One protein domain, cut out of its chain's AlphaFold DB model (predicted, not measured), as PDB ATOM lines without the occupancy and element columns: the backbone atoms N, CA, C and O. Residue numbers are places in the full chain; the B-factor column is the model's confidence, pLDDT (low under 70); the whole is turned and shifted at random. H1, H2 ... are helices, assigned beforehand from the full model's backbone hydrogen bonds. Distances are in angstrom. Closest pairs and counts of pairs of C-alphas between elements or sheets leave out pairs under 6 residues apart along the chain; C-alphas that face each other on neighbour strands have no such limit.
ATOM      1  N   PRO A 246     615.287 516.259 474.082       84.75
ATOM      2  CA  PRO A 246     613.846 516.150 473.863       84.75
ATOM      3  C   PRO A 246     613.196 517.439 473.351       84.75
ATOM      4  O   PRO A 246     612.446 517.375 472.383       84.75
ATOM      5  N   GLU A 247     613.523 518.607 473.918       83.19
ATOM      6  CA  GLU A 247     612.962 519.895 473.471       83.19
ATOM      7  C   GLU A 247     613.304 520.191 472.001       83.19
ATOM      8  O   GLU A 247     612.440 520.615 471.230       83.19
ATOM      9  N   ILE A 248     614.542 519.904 471.570       82.75
ATOM     10  CA  ILE A 248     614.927 520.030 470.155       82.75
ATOM     11  C   ILE A 248     614.158 519.049 469.274       82.75
ATOM     12  O   ILE A 248     613.730 519.424 468.181       82.75
ATOM     13  N   CYS A 249     614.034 517.790 469.697       83.94
ATOM     14  CA  CYS A 249     613.321 516.772 468.933       83.94
ATOM     15  C   CYS A 249     611.857 517.174 468.722       83.94
ATOM     16  O   CYS A 249     611.407 517.199 467.576       83.94
ATOM     17  N   SER A 250     611.169 517.595 469.786       86.81
ATOM     18  CA  SER A 250     609.791 518.088 469.724       86.81
ATOM     19  C   SER A 250     609.660 519.289 468.789       86.81
ATOM     20  O   SER A 250     608.807 519.298 467.900       86.81
ATOM     21  N   LEU A 251     610.549 520.282 468.913       86.38
ATOM     22  CA  LEU A 251     610.529 521.449 468.033       86.38
ATOM     23  C   LEU A 251     610.766 521.063 466.564       86.38
ATOM     24  O   LEU A 251     610.112 521.590 465.664       86.38
ATOM     25  N   LYS A 252     611.689 520.132 466.302       85.31
ATOM     26  CA  LYS A 252     611.984 519.655 464.948       85.31
ATOM     27  C   LYS A 252     610.780 518.954 464.325       85.31
ATOM     28  O   LYS A 252     610.502 519.185 463.152       85.31
ATOM     29  N   GLU A 253     610.069 518.124 465.080       86.69
ATOM     30  CA  GLU A 253     608.854 517.459 464.598       86.69
ATOM     31  C   GLU A 253     607.765 518.464 464.220       86.69
ATOM     32  O   GLU A 253     607.176 518.353 463.144       86.69
ATOM     33  N   ILE A 254     607.543 519.475 465.064       86.75
ATOM     34  CA  ILE A 254     606.584 520.555 464.804       86.75
ATOM     35  C   ILE A 254     606.955 521.316 463.524       86.75
ATOM     36  O   ILE A 254     606.107 521.524 462.657       86.75
ATOM     37  N   ILE A 255     608.230 521.692 463.368       84.12
ATOM     38  CA  ILE A 255     608.704 522.418 462.181       84.12
ATOM     39  C   ILE A 255     608.527 521.578 460.911       84.12
ATOM     40  O   ILE A 255     608.085 522.115 459.900       84.12
ATOM     41  N   ILE A 256     608.812 520.272 460.955       83.88
ATOM     42  CA  ILE A 256     608.627 519.376 459.801       83.88
ATOM     43  C   ILE A 256     607.147 519.272 459.419       83.88
ATOM     44  O   ILE A 256     606.810 519.347 458.239       83.88
ATOM     45  N   LYS A 257     606.242 519.116 460.394       87.56
ATOM     46  CA  LYS A 257     604.795 519.082 460.118       87.56
ATOM     47  C   LYS A 257     604.310 520.395 459.514       87.56
ATOM     48  O   LYS A 257     603.563 520.380 458.543       87.56
ATOM     49  N   PHE A 258     604.779 521.516 460.057       85.69
ATOM     50  CA  PHE A 258     604.469 522.843 459.538       85.69
ATOM     51  C   PHE A 258     604.969 523.025 458.099       85.69
ATOM     52  O   PHE A 258     604.231 523.507 457.248       85.69
ATOM     53  N   GLU A 259     606.196 522.591 457.805       82.75
ATOM     54  CA  GLU A 259     606.768 522.636 456.458       82.75
ATOM     55  C   GLU A 259     605.955 521.794 455.465       82.75
ATOM     56  O   GLU A 259     605.624 522.277 454.382       82.75
ATOM     57  N   ASN A 260     605.562 520.579 455.849       84.75
ATOM     58  CA  ASN A 260     604.735 519.712 455.009       84.75
ATOM     59  C   ASN A 260     603.367 520.335 454.693       84.75
ATOM     60  O   ASN A 260     602.903 520.224 453.559       84.75
ATOM     61  N   GLU A 261     602.740 521.024 455.651       83.88
ATOM     62  CA  GLU A 261     601.477 521.731 455.404       83.88
ATOM     63  C   GLU A 261     601.642 522.961 454.504       83.88
ATOM     64  O   GLU A 261     600.787 523.261 453.673       83.88
ATOM     65  N   LEU A 262     602.768 523.669 454.598       80.81
ATOM     66  CA  LEU A 262     603.054 524.756 453.660       80.81
ATOM     67  C   LEU A 262     603.285 524.237 452.234       80.81
ATOM     68  O   LEU A 262     602.841 524.867 451.271       80.81
ATOM     69  N   ILE A 263     603.951 523.087 452.088       81.94
ATOM     70  CA  ILE A 263     604.153 522.427 450.792       81.94
ATOM     71  C   ILE A 263     602.810 521.965 450.212       81.94
ATOM     72  O   ILE A 263     602.525 522.259 449.049       81.94
ATOM     73  N   SER A 264     601.968 521.314 451.022       82.31
ATOM     74  CA  SER A 264     600.648 520.824 450.600       82.31
ATOM     75  C   SER A 264     599.771 521.969 450.081       82.31
ATOM     76  O   SER A 264     599.111 521.842 449.046       82.31
ATOM     77  N   LEU A 265     599.806 523.122 450.751       80.69
ATOM     78  CA  LEU A 265     599.105 524.315 450.304       80.69
ATOM     79  C   LEU A 265     599.695 524.838 448.999       80.69
ATOM     80  O   LEU A 265     598.963 525.021 448.036       80.69
ATOM     81  N   ARG A 266     601.018 524.994 448.900       76.75
ATOM     82  CA  ARG A 266     601.656 525.499 447.675       76.75
ATOM     83  C   ARG A 266     601.241 524.726 446.414       76.75
ATOM     84  O   ARG A 266     601.022 525.348 445.371       76.75
ATOM     85  N   GLU A 267     601.128 523.404 446.505       76.69
ATOM     86  CA  GLU A 267     600.734 522.542 445.383       76.69
ATOM     87  C   GLU A 267     599.245 522.676 445.021       76.69
ATOM     88  O   GLU A 267     598.896 522.673 443.839       76.69
ATOM     89  N   ASN A 268     598.374 522.861 446.016       72.00
ATOM     90  CA  ASN A 268     596.918 522.815 445.843       72.00
ATOM     91  C   ASN A 268     596.235 524.191 445.767       72.00
ATOM     92  O   ASN A 268     595.079 524.294 445.351       72.00
ATOM     93  N   SER A 269     596.906 525.270 446.168       68.44
ATOM     94  CA  SER A 269     596.294 526.595 446.281       68.44
ATOM     95  C   SER A 269     596.117 527.261 444.926       68.44
ATOM     96  O   SER A 269     597.076 527.429 444.192       68.44
ATOM     97  N   ILE A 270     594.909 527.703 444.581       62.03
ATOM     98  CA  ILE A 270     594.634 528.457 443.339       62.03
ATOM     99  C   ILE A 270     594.366 529.947 443.642       62.03
ATOM    100  O   ILE A 270     594.407 530.780 442.741       62.03
ATOM    101  N   GLN A 271     594.149 530.295 444.915       72.81
ATOM    102  CA  GLN A 271     593.720 531.617 445.373       72.81
ATOM    103  C   GLN A 271     594.277 531.954 446.766       72.81
ATOM    104  O   GLN A 271     594.722 531.058 447.486       72.81
ATOM    105  N   ASP A 272     594.190 533.232 447.140       80.00
ATOM    106  CA  ASP A 272     594.506 533.725 448.483       80.00
ATOM    107  C   ASP A 272     593.541 533.160 449.533       80.00
ATOM    108  O   ASP A 272     592.350 532.964 449.270       80.00
ATOM    109  N   TYR A 273     594.044 532.965 450.750       81.88
ATOM    110  CA  TYR A 273     593.244 532.548 451.899       81.88
ATOM    111  C   TYR A 273     592.987 533.724 452.838       81.88
ATOM    112  O   TYR A 273     593.705 534.724 452.834       81.88
ATOM    113  N   ASN A 274     591.971 533.596 453.683       83.06
ATOM    114  CA  ASN A 274     591.790 534.509 454.807       83.06
ATOM    115  C   ASN A 274     592.879 534.273 455.868       83.06
ATOM    116  O   ASN A 274     593.483 533.198 455.933       83.06
ATOM    117  N   GLY A 275     593.141 535.282 456.698       78.19
ATOM    118  CA  GLY A 275     594.203 535.234 457.700       78.19
ATOM    119  C   GLY A 275     594.007 534.173 458.785       78.19
ATOM    120  O   GLY A 275     594.994 533.726 459.353       78.19
ATOM    121  N   ASP A 276     592.783 533.693 459.035       82.38
ATOM    122  CA  ASP A 276     592.519 532.571 459.953       82.38
ATOM    123  C   ASP A 276     593.172 531.261 459.498       82.38
ATOM    124  O   ASP A 276     593.482 530.409 460.334       82.38
ATOM    125  N   LYS A 277     593.482 531.126 458.202       83.62
ATOM    126  CA  LYS A 277     594.157 529.942 457.669       83.62
ATOM    127  C   LYS A 277     595.520 529.695 458.316       83.62
ATOM    128  O   LYS A 277     595.899 528.542 458.481       83.62
ATOM    129  N   ILE A 278     596.238 530.742 458.736       82.94
ATOM    130  CA  ILE A 278     597.536 530.574 459.408       82.94
ATOM    131  C   ILE A 278     597.390 529.884 460.770       82.94
ATOM    132  O   ILE A 278     598.246 529.090 461.147       82.94
ATOM    133  N   HIS A 279     596.286 530.144 461.474       84.56
ATOM    134  CA  HIS A 279     595.971 529.497 462.742       84.56
ATOM    135  C   HIS A 279     595.672 528.012 462.525       84.56
ATOM    136  O   HIS A 279     596.180 527.180 463.263       84.56
ATOM    137  N   GLU A 280     594.918 527.673 461.475       84.06
ATOM    138  CA  GLU A 280     594.642 526.274 461.119       84.06
ATOM    139  C   GLU A 280     595.922 525.505 460.765       84.06
ATOM    140  O   GLU A 280     596.096 524.374 461.203       84.06
ATOM    141  N   ILE A 281     596.839 526.114 460.002       85.50
ATOM    142  CA  ILE A 281     598.120 525.483 459.634       85.50
ATOM    143  C   ILE A 281     598.960 525.201 460.886       85.50
ATOM    144  O   ILE A 281     599.571 524.140 460.996       85.50
ATOM    145  N   LEU A 282     598.993 526.150 461.824       86.06
ATOM    146  CA  LEU A 282     599.730 526.007 463.077       86.06
ATOM    147  C   LEU A 282     599.091 524.952 463.993       86.06
ATOM    148  O   LEU A 282     599.809 524.124 464.546       86.06
ATOM    149  N   GLU A 283     597.760 524.897 464.082       85.94
ATOM    150  CA  GLU A 283     597.057 523.841 464.828       85.94
ATOM    151  C   GLU A 283     597.336 522.452 464.237       85.94
ATOM    152  O   GLU A 283     597.679 521.527 464.975       85.94
ATOM    153  N   SER A 284     597.286 522.313 462.909       84.56
ATOM    154  CA  SER A 284     597.606 521.060 462.211       84.56
ATOM    155  C   SER A 284     599.069 520.638 462.376       84.56
ATOM    156  O   SER A 284     599.369 519.443 462.405       84.56
ATOM    157  N   SER A 285     599.994 521.593 462.529       84.06
ATOM    158  CA  SER A 285     601.403 521.289 462.798       84.06
ATOM    159  C   SER A 285     601.691 520.924 464.257       84.06
ATOM    160  O   SER A 285     602.797 520.475 464.572       84.06
ATOM    161  N   GLY A 286     600.688 521.031 465.131       83.50
ATOM    162  CA  GLY A 286     600.776 520.700 466.548       83.50
ATOM    163  C   GLY A 286     601.058 521.896 467.453       83.50
ATOM    164  O   GLY A 286     601.437 521.676 468.600       83.50
ATOM    165  N   ILE A 287     600.885 523.131 466.974       86.06
ATOM    166  CA  ILE A 287     600.978 524.354 467.779       86.06
ATOM    167  C   ILE A 287     599.569 524.893 468.036       86.06
ATOM    168  O   ILE A 287     598.863 525.289 467.115       86.06
ATOM    169  N   ASN A 288     599.161 524.941 469.296       85.44
ATOM    170  CA  ASN A 288     597.853 525.424 469.723       85.44
ATOM    171  C   ASN A 288     597.998 526.431 470.875       85.44
ATOM    172  O   ASN A 288     599.099 526.695 471.357       85.44
ATOM    173  N   ASN A 289     596.883 526.993 471.345       81.38
ATOM    174  CA  ASN A 289     596.899 527.974 472.437       81.38
ATOM    175  C   ASN A 289     597.503 527.433 473.750       81.38
ATOM    176  O   ASN A 289     597.997 528.220 474.551       81.38
ATOM    177  N   GLU A 290     597.478 526.116 473.975       81.25
ATOM    178  CA  GLU A 290     597.972 525.495 475.209       81.25
ATOM    179  C   GLU A 290     599.499 525.348 475.205       81.25
ATOM    180  O   GLU A 290     600.141 525.573 476.228       81.25
ATOM    181  N   ASN A 291     600.095 525.010 474.055       85.69
ATOM    182  CA  ASN A 291     601.531 524.741 473.937       85.69
ATOM    183  C   ASN A 291     602.329 525.843 473.214       85.69
ATOM    184  O   ASN A 291     603.560 525.802 473.199       85.69
ATOM    185  N   ALA A 292     601.669 526.861 472.649       85.00
ATOM    186  CA  ALA A 292     602.341 527.934 471.918       85.00
ATOM    187  C   ALA A 292     603.384 528.673 472.768       85.00
ATOM    188  O   ALA A 292     604.418 529.075 472.237       85.00
ATOM    189  N   SER A 293     603.140 528.847 474.070       83.50
ATOM    190  CA  SER A 293     604.092 529.498 474.982       83.50
ATOM    191  C   SER A 293     605.391 528.695 475.124       83.50
ATOM    192  O   SER A 293     606.484 529.242 474.984       83.50
ATOM    193  N   GLU A 294     605.279 527.377 475.295       83.50
ATOM    194  CA  GLU A 294     606.426 526.469 475.398       83.50
ATOM    195  C   GLU A 294     607.219 526.421 474.084       83.50
ATOM    196  O   GLU A 294     608.441 526.565 474.071       83.50
ATOM    197  N   VAL A 295     606.521 526.324 472.947       85.31
ATOM    198  CA  VAL A 295     607.153 526.338 471.620       85.31
ATOM    199  C   VAL A 295     607.885 527.661 471.365       85.31
ATOM    200  O   VAL A 295     608.994 527.656 470.823       85.31
ATOM    201  N   LYS A 296     607.303 528.798 471.779       83.62
ATOM    202  CA  LYS A 296     607.950 530.119 471.708       83.62
ATOM    203  C   LYS A 296     609.224 530.170 472.550       83.62
ATOM    204  O   LYS A 296     610.228 530.691 472.064       83.62
ATOM    205  N   ASP A 297     609.204 529.624 473.763       81.88
ATOM    206  CA  ASP A 297     610.367 529.604 474.652       81.88
ATOM    207  C   ASP A 297     611.520 528.774 474.062       81.88
ATOM    208  O   ASP A 297     612.643 529.267 473.927       81.88
ATOM    209  N   ILE A 298     611.236 527.555 473.585       83.62
ATOM    210  CA  ILE A 298     612.244 526.691 472.948       83.62
ATOM    211  C   ILE A 298     612.801 527.353 471.675       83.62
ATOM    212  O   ILE A 298     614.018 527.374 471.463       83.62
ATOM    213  N   LEU A 299     611.948 527.953 470.835       81.12
ATOM    214  CA  LEU A 299     612.387 528.712 469.655       81.12
ATOM    215  C   LEU A 299     613.274 529.903 470.029       81.12
ATOM    216  O   LEU A 299     614.269 530.149 469.347       81.12
ATOM    217  N   GLY A 300     612.943 530.619 471.105       76.12
ATOM    218  CA  GLY A 300     613.737 531.725 471.636       76.12
ATOM    219  C   GLY A 300     615.116 531.266 472.114       76.12
ATOM    220  O   GLY A 300     616.134 531.831 471.705       76.12
ATOM    221  N   LYS A 301     615.168 530.180 472.893       77.19
ATOM    222  CA  LYS A 301     616.404 529.511 473.331       77.19
ATOM    223  C   LYS A 301     617.282 529.118 472.135       77.19
ATOM    224  O   LYS A 301     618.457 529.490 472.073       77.19
ATOM    225  N   VAL A 302     616.709 528.446 471.132       77.62
ATOM    226  CA  VAL A 302     617.421 528.041 469.907       77.62
ATOM    227  C   VAL A 302     617.869 529.252 469.085       77.62
ATOM    228  O   VAL A 302     618.989 529.264 468.575       77.62
ATOM    229  N   PHE A 303     617.048 530.296 468.965       74.50
ATOM    230  CA  PHE A 303     617.409 531.530 468.267       74.50
ATOM    231  C   PHE A 303     618.599 532.231 468.935       74.50
ATOM    232  O   PHE A 303     619.555 532.609 468.252       74.50
ATOM    233  N   ASN A 304     618.585 532.345 470.264       69.38
ATOM    234  CA  ASN A 304     619.676 532.926 471.043       69.38
ATOM    235  C   ASN A 304     620.961 532.095 470.910       69.38
ATOM    236  O   ASN A 304     622.045 532.647 470.689       69.38
ATOM    237  N   PHE A 305     620.847 530.764 470.939       72.31
ATOM    238  CA  PHE A 305     621.966 529.862 470.677       72.31
ATOM    239  C   PHE A 305     622.509 529.998 469.252       72.31
ATOM    240  O   PHE A 305     623.710 530.124 469.060       72.31
ATOM    241  N   LEU A 306     621.666 530.017 468.221       67.00
ATOM    242  CA  LEU A 306     622.126 530.166 466.838       67.00
ATOM    243  C   LEU A 306     622.761 531.533 466.602       67.00
ATOM    244  O   LEU A 306     623.766 531.630 465.893       67.00
ATOM    245  N   THR A 307     622.222 532.579 467.220       61.44
ATOM    246  CA  THR A 307     622.763 533.933 467.127       61.44
ATOM    247  C   THR A 307     624.130 534.022 467.803       61.44
ATOM    248  O   THR A 307     625.042 534.612 467.218       61.44
ATOM    249  N   SER A 308     624.320 533.372 468.956       59.28
ATOM    250  CA  SER A 308     625.610 533.292 469.659       59.28
ATOM    251  C   SER A 308     626.605 532.334 468.984       59.28
ATOM    252  O   SER A 308     627.720 532.736 468.666       59.28
ATOM    253  N   ALA A 309     626.214 531.113 468.619       53.69
ATOM    254  CA  ALA A 309     627.059 530.124 467.935       53.69
ATOM    255  C   ALA A 309     627.507 530.575 466.534       53.69
ATOM    256  O   ALA A 309     628.609 530.257 466.077       53.69
ATOM    257  N   SER A 310     626.700 531.392 465.852       49.72
ATOM    258  CA  SER A 310     627.096 532.036 464.595       49.72
ATOM    259  C   SER A 310     628.320 532.960 464.746       49.72
ATOM    260  O   SER A 310     628.883 533.368 463.727       49.72
ATOM    261  N   LEU A 311     628.758 533.293 465.981       48.44
ATOM    262  CA  LEU A 311     629.913 534.171 466.254       48.44
ATOM    263  C   LEU A 311     631.213 533.472 465.842       48.44
ATOM    264  O   LEU A 311     632.163 534.139 465.453       48.44
ATOM    265  N   VAL A 312     631.206 532.137 465.815       44.53
ATOM    266  CA  VAL A 312     632.368 531.298 465.499       44.53
ATOM    267  C   VAL A 312     632.426 530.912 464.008       44.53
ATOM    268  O   VAL A 312     633.495 530.601 463.491       44.53
ATOM    269  N   GLY A 313     631.298 530.947 463.277       40.12
ATOM    270  CA  GLY A 313     631.167 530.288 461.961       40.12
ATOM    271  C   GLY A 313     630.887 531.170 460.733       40.12
ATOM    272  O   GLY A 313     630.879 530.657 459.606       40.12
ATOM    273  N   GLY A 314     630.639 532.473 460.910       40.62
ATOM    274  CA  GLY A 314     630.497 533.426 459.798       40.62
ATOM    275  C   GLY A 314     629.261 533.244 458.901       40.62
ATOM    276  O   GLY A 314     629.276 533.706 457.762       40.62
ATOM    277  N   GLN A 315     628.198 532.588 459.377       44.00
ATOM    278  CA  GLN A 315     626.885 532.578 458.717       44.00
ATOM    279  C   GLN A 315     625.839 533.209 459.634       44.00
ATOM    280  O   GLN A 315     625.833 532.927 460.824       44.00
ATOM    281  N   ALA A 316     624.961 534.056 459.093       49.91
ATOM    282  CA  ALA A 316     623.799 534.551 459.822       49.91
ATOM    283  C   ALA A 316     622.766 533.417 459.932       49.91
ATOM    284  O   ALA A 316     621.929 533.252 459.048       49.91
ATOM    285  N   LYS A 317     622.867 532.591 460.978       53.38
ATOM    286  CA  LYS A 317     621.854 531.574 461.291       53.38
ATOM    287  C   LYS A 317     620.787 532.190 462.197       53.38
ATOM    288  O   LYS A 317     621.112 533.028 463.031       53.38
ATOM    289  N   GLY A 318     619.527 531.788 462.015       59.12
ATOM    290  CA  GLY A 318     618.412 532.190 462.882       59.12
ATOM    291  C   GLY A 318     617.373 533.134 462.265       59.12
ATOM    292  O   GLY A 318     616.340 533.338 462.889       59.12
ATOM    293  N   ARG A 319     617.562 533.667 461.044       63.72
ATOM    294  CA  ARG A 319     616.537 534.519 460.387       63.72
ATOM    295  C   ARG A 319     615.183 533.812 460.242       63.72
ATOM    296  O   ARG A 319     614.163 534.395 460.584       63.72
ATOM    297  N   GLY A 320     615.187 532.551 459.799       67.75
ATOM    298  CA  GLY A 320     613.965 531.741 459.701       67.75
ATOM    299  C   GLY A 320     613.318 531.488 461.066       67.75
ATOM    300  O   GLY A 320     612.119 531.674 461.220       67.75
ATOM    301  N   THR A 321     614.121 531.166 462.084       72.19
ATOM    302  CA  THR A 321     613.652 530.980 463.467       72.19
ATOM    303  C   THR A 321     613.014 532.255 464.029       72.19
ATOM    304  O   THR A 321     611.961 532.189 464.655       72.19
ATOM    305  N   GLY A 322     613.608 533.423 463.755       68.56
ATOM    306  CA  GLY A 322     613.056 534.722 464.138       68.56
ATOM    307  C   GLY A 322     611.737 535.040 463.430       68.56
ATOM    308  O   GLY A 322     610.796 535.479 464.078       68.56
ATOM    309  N   ALA A 323     611.632 534.754 462.128       76.12
ATOM    310  CA  ALA A 323     610.385 534.932 461.381       76.12
ATOM    311  C   ALA A 323     609.253 534.046 461.930       76.12
ATOM    312  O   ALA A 323     608.147 534.535 462.149       76.12
ATOM    313  N   ILE A 324     609.544 532.774 462.228       78.94
ATOM    314  CA  ILE A 324     608.581 531.852 462.850       78.94
ATOM    315  C   ILE A 324     608.152 532.373 464.227       78.94
ATOM    316  O   ILE A 324     606.961 532.413 464.519       78.94
ATOM    317  N   SER A 325     609.092 532.840 465.056       80.06
ATOM    318  CA  SER A 325     608.769 533.422 466.366       80.06
ATOM    319  C   SER A 325     607.853 534.649 466.247       80.06
ATOM    320  O   SER A 325     606.871 534.748 466.985       80.06
ATOM    321  N   SER A 326     608.100 535.539 465.280       79.50
ATOM    322  CA  SER A 326     607.225 536.688 465.008       79.50
ATOM    323  C   SER A 326     605.812 536.267 464.604       79.50
ATOM    324  O   SER A 326     604.844 536.840 465.098       79.50
ATOM    325  N   VAL A 327     605.681 535.243 463.752       82.19
ATOM    326  CA  VAL A 327     604.375 534.686 463.368       82.19
ATOM    327  C   VAL A 327     603.655 534.107 464.585       82.19
ATOM    328  O   VAL A 327     602.493 534.430 464.809       82.19
ATOM    329  N   LEU A 328     604.335 533.324 465.425       83.06
ATOM    330  CA  LEU A 328     603.731 532.759 466.637       83.06
ATOM    331  C   LEU A 328     603.260 533.837 467.620       83.06
ATOM    332  O   LEU A 328     602.221 533.675 468.255       83.06
ATOM    333  N   ASN A 329     603.997 534.941 467.746       82.69
ATOM    334  CA  ASN A 329     603.591 536.074 468.581       82.69
ATOM    335  C   ASN A 329     602.377 536.823 468.025       82.69
ATOM    336  O   ASN A 329     601.601 537.382 468.795       82.69
ATOM    337  N   LEU A 330     602.205 536.833 466.704       81.50
ATOM    338  CA  LEU A 330     601.061 537.452 466.045       81.50
ATOM    339  C   LEU A 330     599.807 536.570 466.119       81.50
ATOM    340  O   LEU A 330     598.715 537.091 466.320       81.50
ATOM    341  N   VAL A 331     599.958 535.251 465.976       81.94
ATOM    342  CA  VAL A 331     598.828 534.308 465.945       81.94
ATOM    343  C   VAL A 331     598.328 533.948 467.342       81.94
ATOM    344  O   VAL A 331     597.122 533.902 467.565       81.94
ATOM    345  N   PHE A 332     599.243 533.722 468.283       80.56
ATOM    346  CA  PHE A 332     598.929 533.280 469.641       80.56
ATOM    347  C   PHE A 332     599.145 534.421 470.637       80.56
ATOM    348  O   PHE A 332     600.110 534.405 471.405       80.56
ATOM    349  N   GLN A 333     598.291 535.445 470.578       75.31
ATOM    350  CA  GLN A 333     598.220 536.482 471.613       75.31
ATOM    351  C   GLN A 333     597.275 536.037 472.733       75.31
ATOM    352  O   GLN A 333     596.305 535.334 472.466       75.31
ATOM    353  N   ASP A 334     597.487 536.529 473.956       63.94
ATOM    354  CA  ASP A 334     596.648 536.211 475.128       63.94
ATOM    355  C   ASP A 334     595.184 536.703 475.005       63.94
ATOM    356  O   ASP A 334     594.361 536.487 475.893       63.94
ATOM    357  N   ASN A 335     594.833 537.361 473.895       62.62
ATOM    358  CA  ASN A 335     593.492 537.851 473.613       62.62
ATOM    359  C   ASN A 335     592.647 536.790 472.891       62.62
ATOM    360  O   ASN A 335     592.989 536.322 471.802       62.62
ATOM    361  N   SER A 336     591.462 536.508 473.439       62.47
ATOM    362  CA  SER A 336     590.515 535.502 472.934       62.47
ATOM    363  C   SER A 336     589.972 535.759 471.518       62.47
ATOM    364  O   SER A 336     589.376 534.860 470.935       62.47
ATOM    365  N   ASN A 337     590.194 536.948 470.939       72.25
ATOM    366  CA  ASN A 337     589.651 537.345 469.630       72.25
ATOM    367  C   ASN A 337     590.666 537.370 468.476       72.25
ATOM    368  O   ASN A 337     590.338 537.803 467.370       72.25
ATOM    369  N   THR A 338     591.895 536.901 468.697       75.19
ATOM    370  CA  THR A 338     592.983 537.005 467.706       75.19
ATOM    371  C   THR A 338     592.641 536.300 466.386       75.19
ATOM    372  O   THR A 338     592.868 536.852 465.312       75.19
ATOM    373  N   LYS A 339     591.989 535.129 466.440       75.88
ATOM    374  CA  LYS A 339     591.553 534.373 465.250       75.88
ATOM    375  C   LYS A 339     590.536 535.141 464.394       75.88
ATOM    376  O   LYS A 339     590.642 535.141 463.168       75.88
ATOM    377  N   GLU A 340     589.581 535.825 465.026       78.44
ATOM    378  CA  GLU A 340     588.581 536.642 464.322       78.44
ATOM    379  C   GLU A 340     589.212 537.889 463.691       78.44
ATOM    380  O   GLU A 340     588.909 538.213 462.545       78.44
ATOM    381  N   LEU A 341     590.148 538.533 464.397       80.12
ATOM    382  CA  LEU A 341     590.890 539.690 463.887       80.12
ATOM    383  C   LEU A 341     591.766 539.324 462.681       80.12
ATOM    384  O   LEU A 341     591.810 540.059 461.694       80.12
ATOM    385  N   LEU A 342     592.440 538.171 462.725       80.56
ATOM    386  CA  LEU A 342     593.225 537.678 461.593       80.56
ATOM    387  C   LEU A 342     592.350 537.460 460.360       80.56
ATOM    388  O   LEU A 342     592.723 537.860 459.259       80.56
ATOM    389  N   LYS A 343     591.160 536.888 460.553       81.62
ATOM    390  CA  LYS A 343     590.192 536.671 459.480       81.62
ATOM    391  C   LYS A 343     589.697 537.973 458.852       81.62
ATOM    392  O   LYS A 343     589.524 538.026 457.638       81.62
ATOM    393  N   SER A 344     589.439 538.999 459.664       81.19
ATOM    394  CA  SER A 344     588.848 540.258 459.199       81.19
ATOM    395  C   SER A 344     589.855 541.213 458.560       81.19
ATOM    396  O   SER A 344     589.471 541.992 457.690       81.19
ATOM    397  N   TYR A 345     591.121 541.178 458.988       82.38
ATOM    398  CA  TYR A 345     592.121 542.184 458.604       82.38
ATOM    399  C   TYR A 345     593.259 541.662 457.727       82.38
ATOM    400  O   TYR A 345     593.939 542.471 457.098       82.38
ATOM    401  N   PHE A 346     593.473 540.347 457.648       81.44
ATOM    402  CA  PHE A 346     594.610 539.778 456.928       81.44
ATOM    403  C   PHE A 346     594.180 538.764 455.870       81.44
ATOM    404  O   PHE A 346     593.189 538.046 456.011       81.44
ATOM    405  N   LYS A 347     594.974 538.688 454.801       81.31
ATOM    406  CA  LYS A 347     594.921 537.624 453.798       81.31
ATOM    407  C   LYS A 347     596.263 536.912 453.754       81.31
ATOM    408  O   LYS A 347     597.308 537.552 453.840       81.31
ATOM    409  N   LEU A 348     596.221 535.595 453.613       81.50
ATOM    410  CA  LEU A 348     597.384 534.749 453.414       81.50
ATOM    411  C   LEU A 348     597.573 534.527 451.910       81.50
ATOM    412  O   LEU A 348     596.782 533.836 451.266       81.50
ATOM    413  N   HIS A 349     598.636 535.119 451.376       80.94
ATOM    414  CA  HIS A 349     599.071 534.935 449.997       80.94
ATOM    415  C   HIS A 349     600.166 533.866 449.930       80.94
ATOM    416  O   HIS A 349     601.087 533.875 450.748       80.94
TER     417      HIS A 349
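Overview. This is residues 246 to 349 of the 362 residues of the protein "RTEL1" of Lepeophtheirus salmonis (UniProt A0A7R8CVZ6). A helical hairpin, H3 and H4, makes the long axis; residues 247 to 251 of H1 pack crosswise on H3, and short H2 and H5 lie near its open end. Residues 273 to 274 pair antiparallel with 347 to 348. The printed part, 104 residues with five named helices, H1 to H5, and no named strand, is all helix and compact: radius of gyration of the C-alphas 14.8 A, spans 44 by 32 by 24 A.

Along the chain. H1, residues 246 to 268, 33.4 A, begins at C-alpha (613.846, 516.150, 473.863). H2 is 277 to 284, H3 292 to 313, 30.6 A, H4 319 to 331. H5, 338 to 345, ends at C-alpha (592.121, 542.184, 458.604).

Arrangement. H1 touches H2 at a steep tilt of 47 degrees, closest C-alphas Glu 261 and Ile 281, 6.6 A. H3 and H4 touch at 19 degrees, a shallow tilt, closest C-alphas Phe 303 and Thr 321, 6.1 A. Every O i to N i+4 pair is within hydrogen-bond range in H1, H2, H4 and H5; in H3, 15 of 18.

Size, cuts and confidence. The printed part has no cut and no long link. Low-confidence residues include 306 to 320.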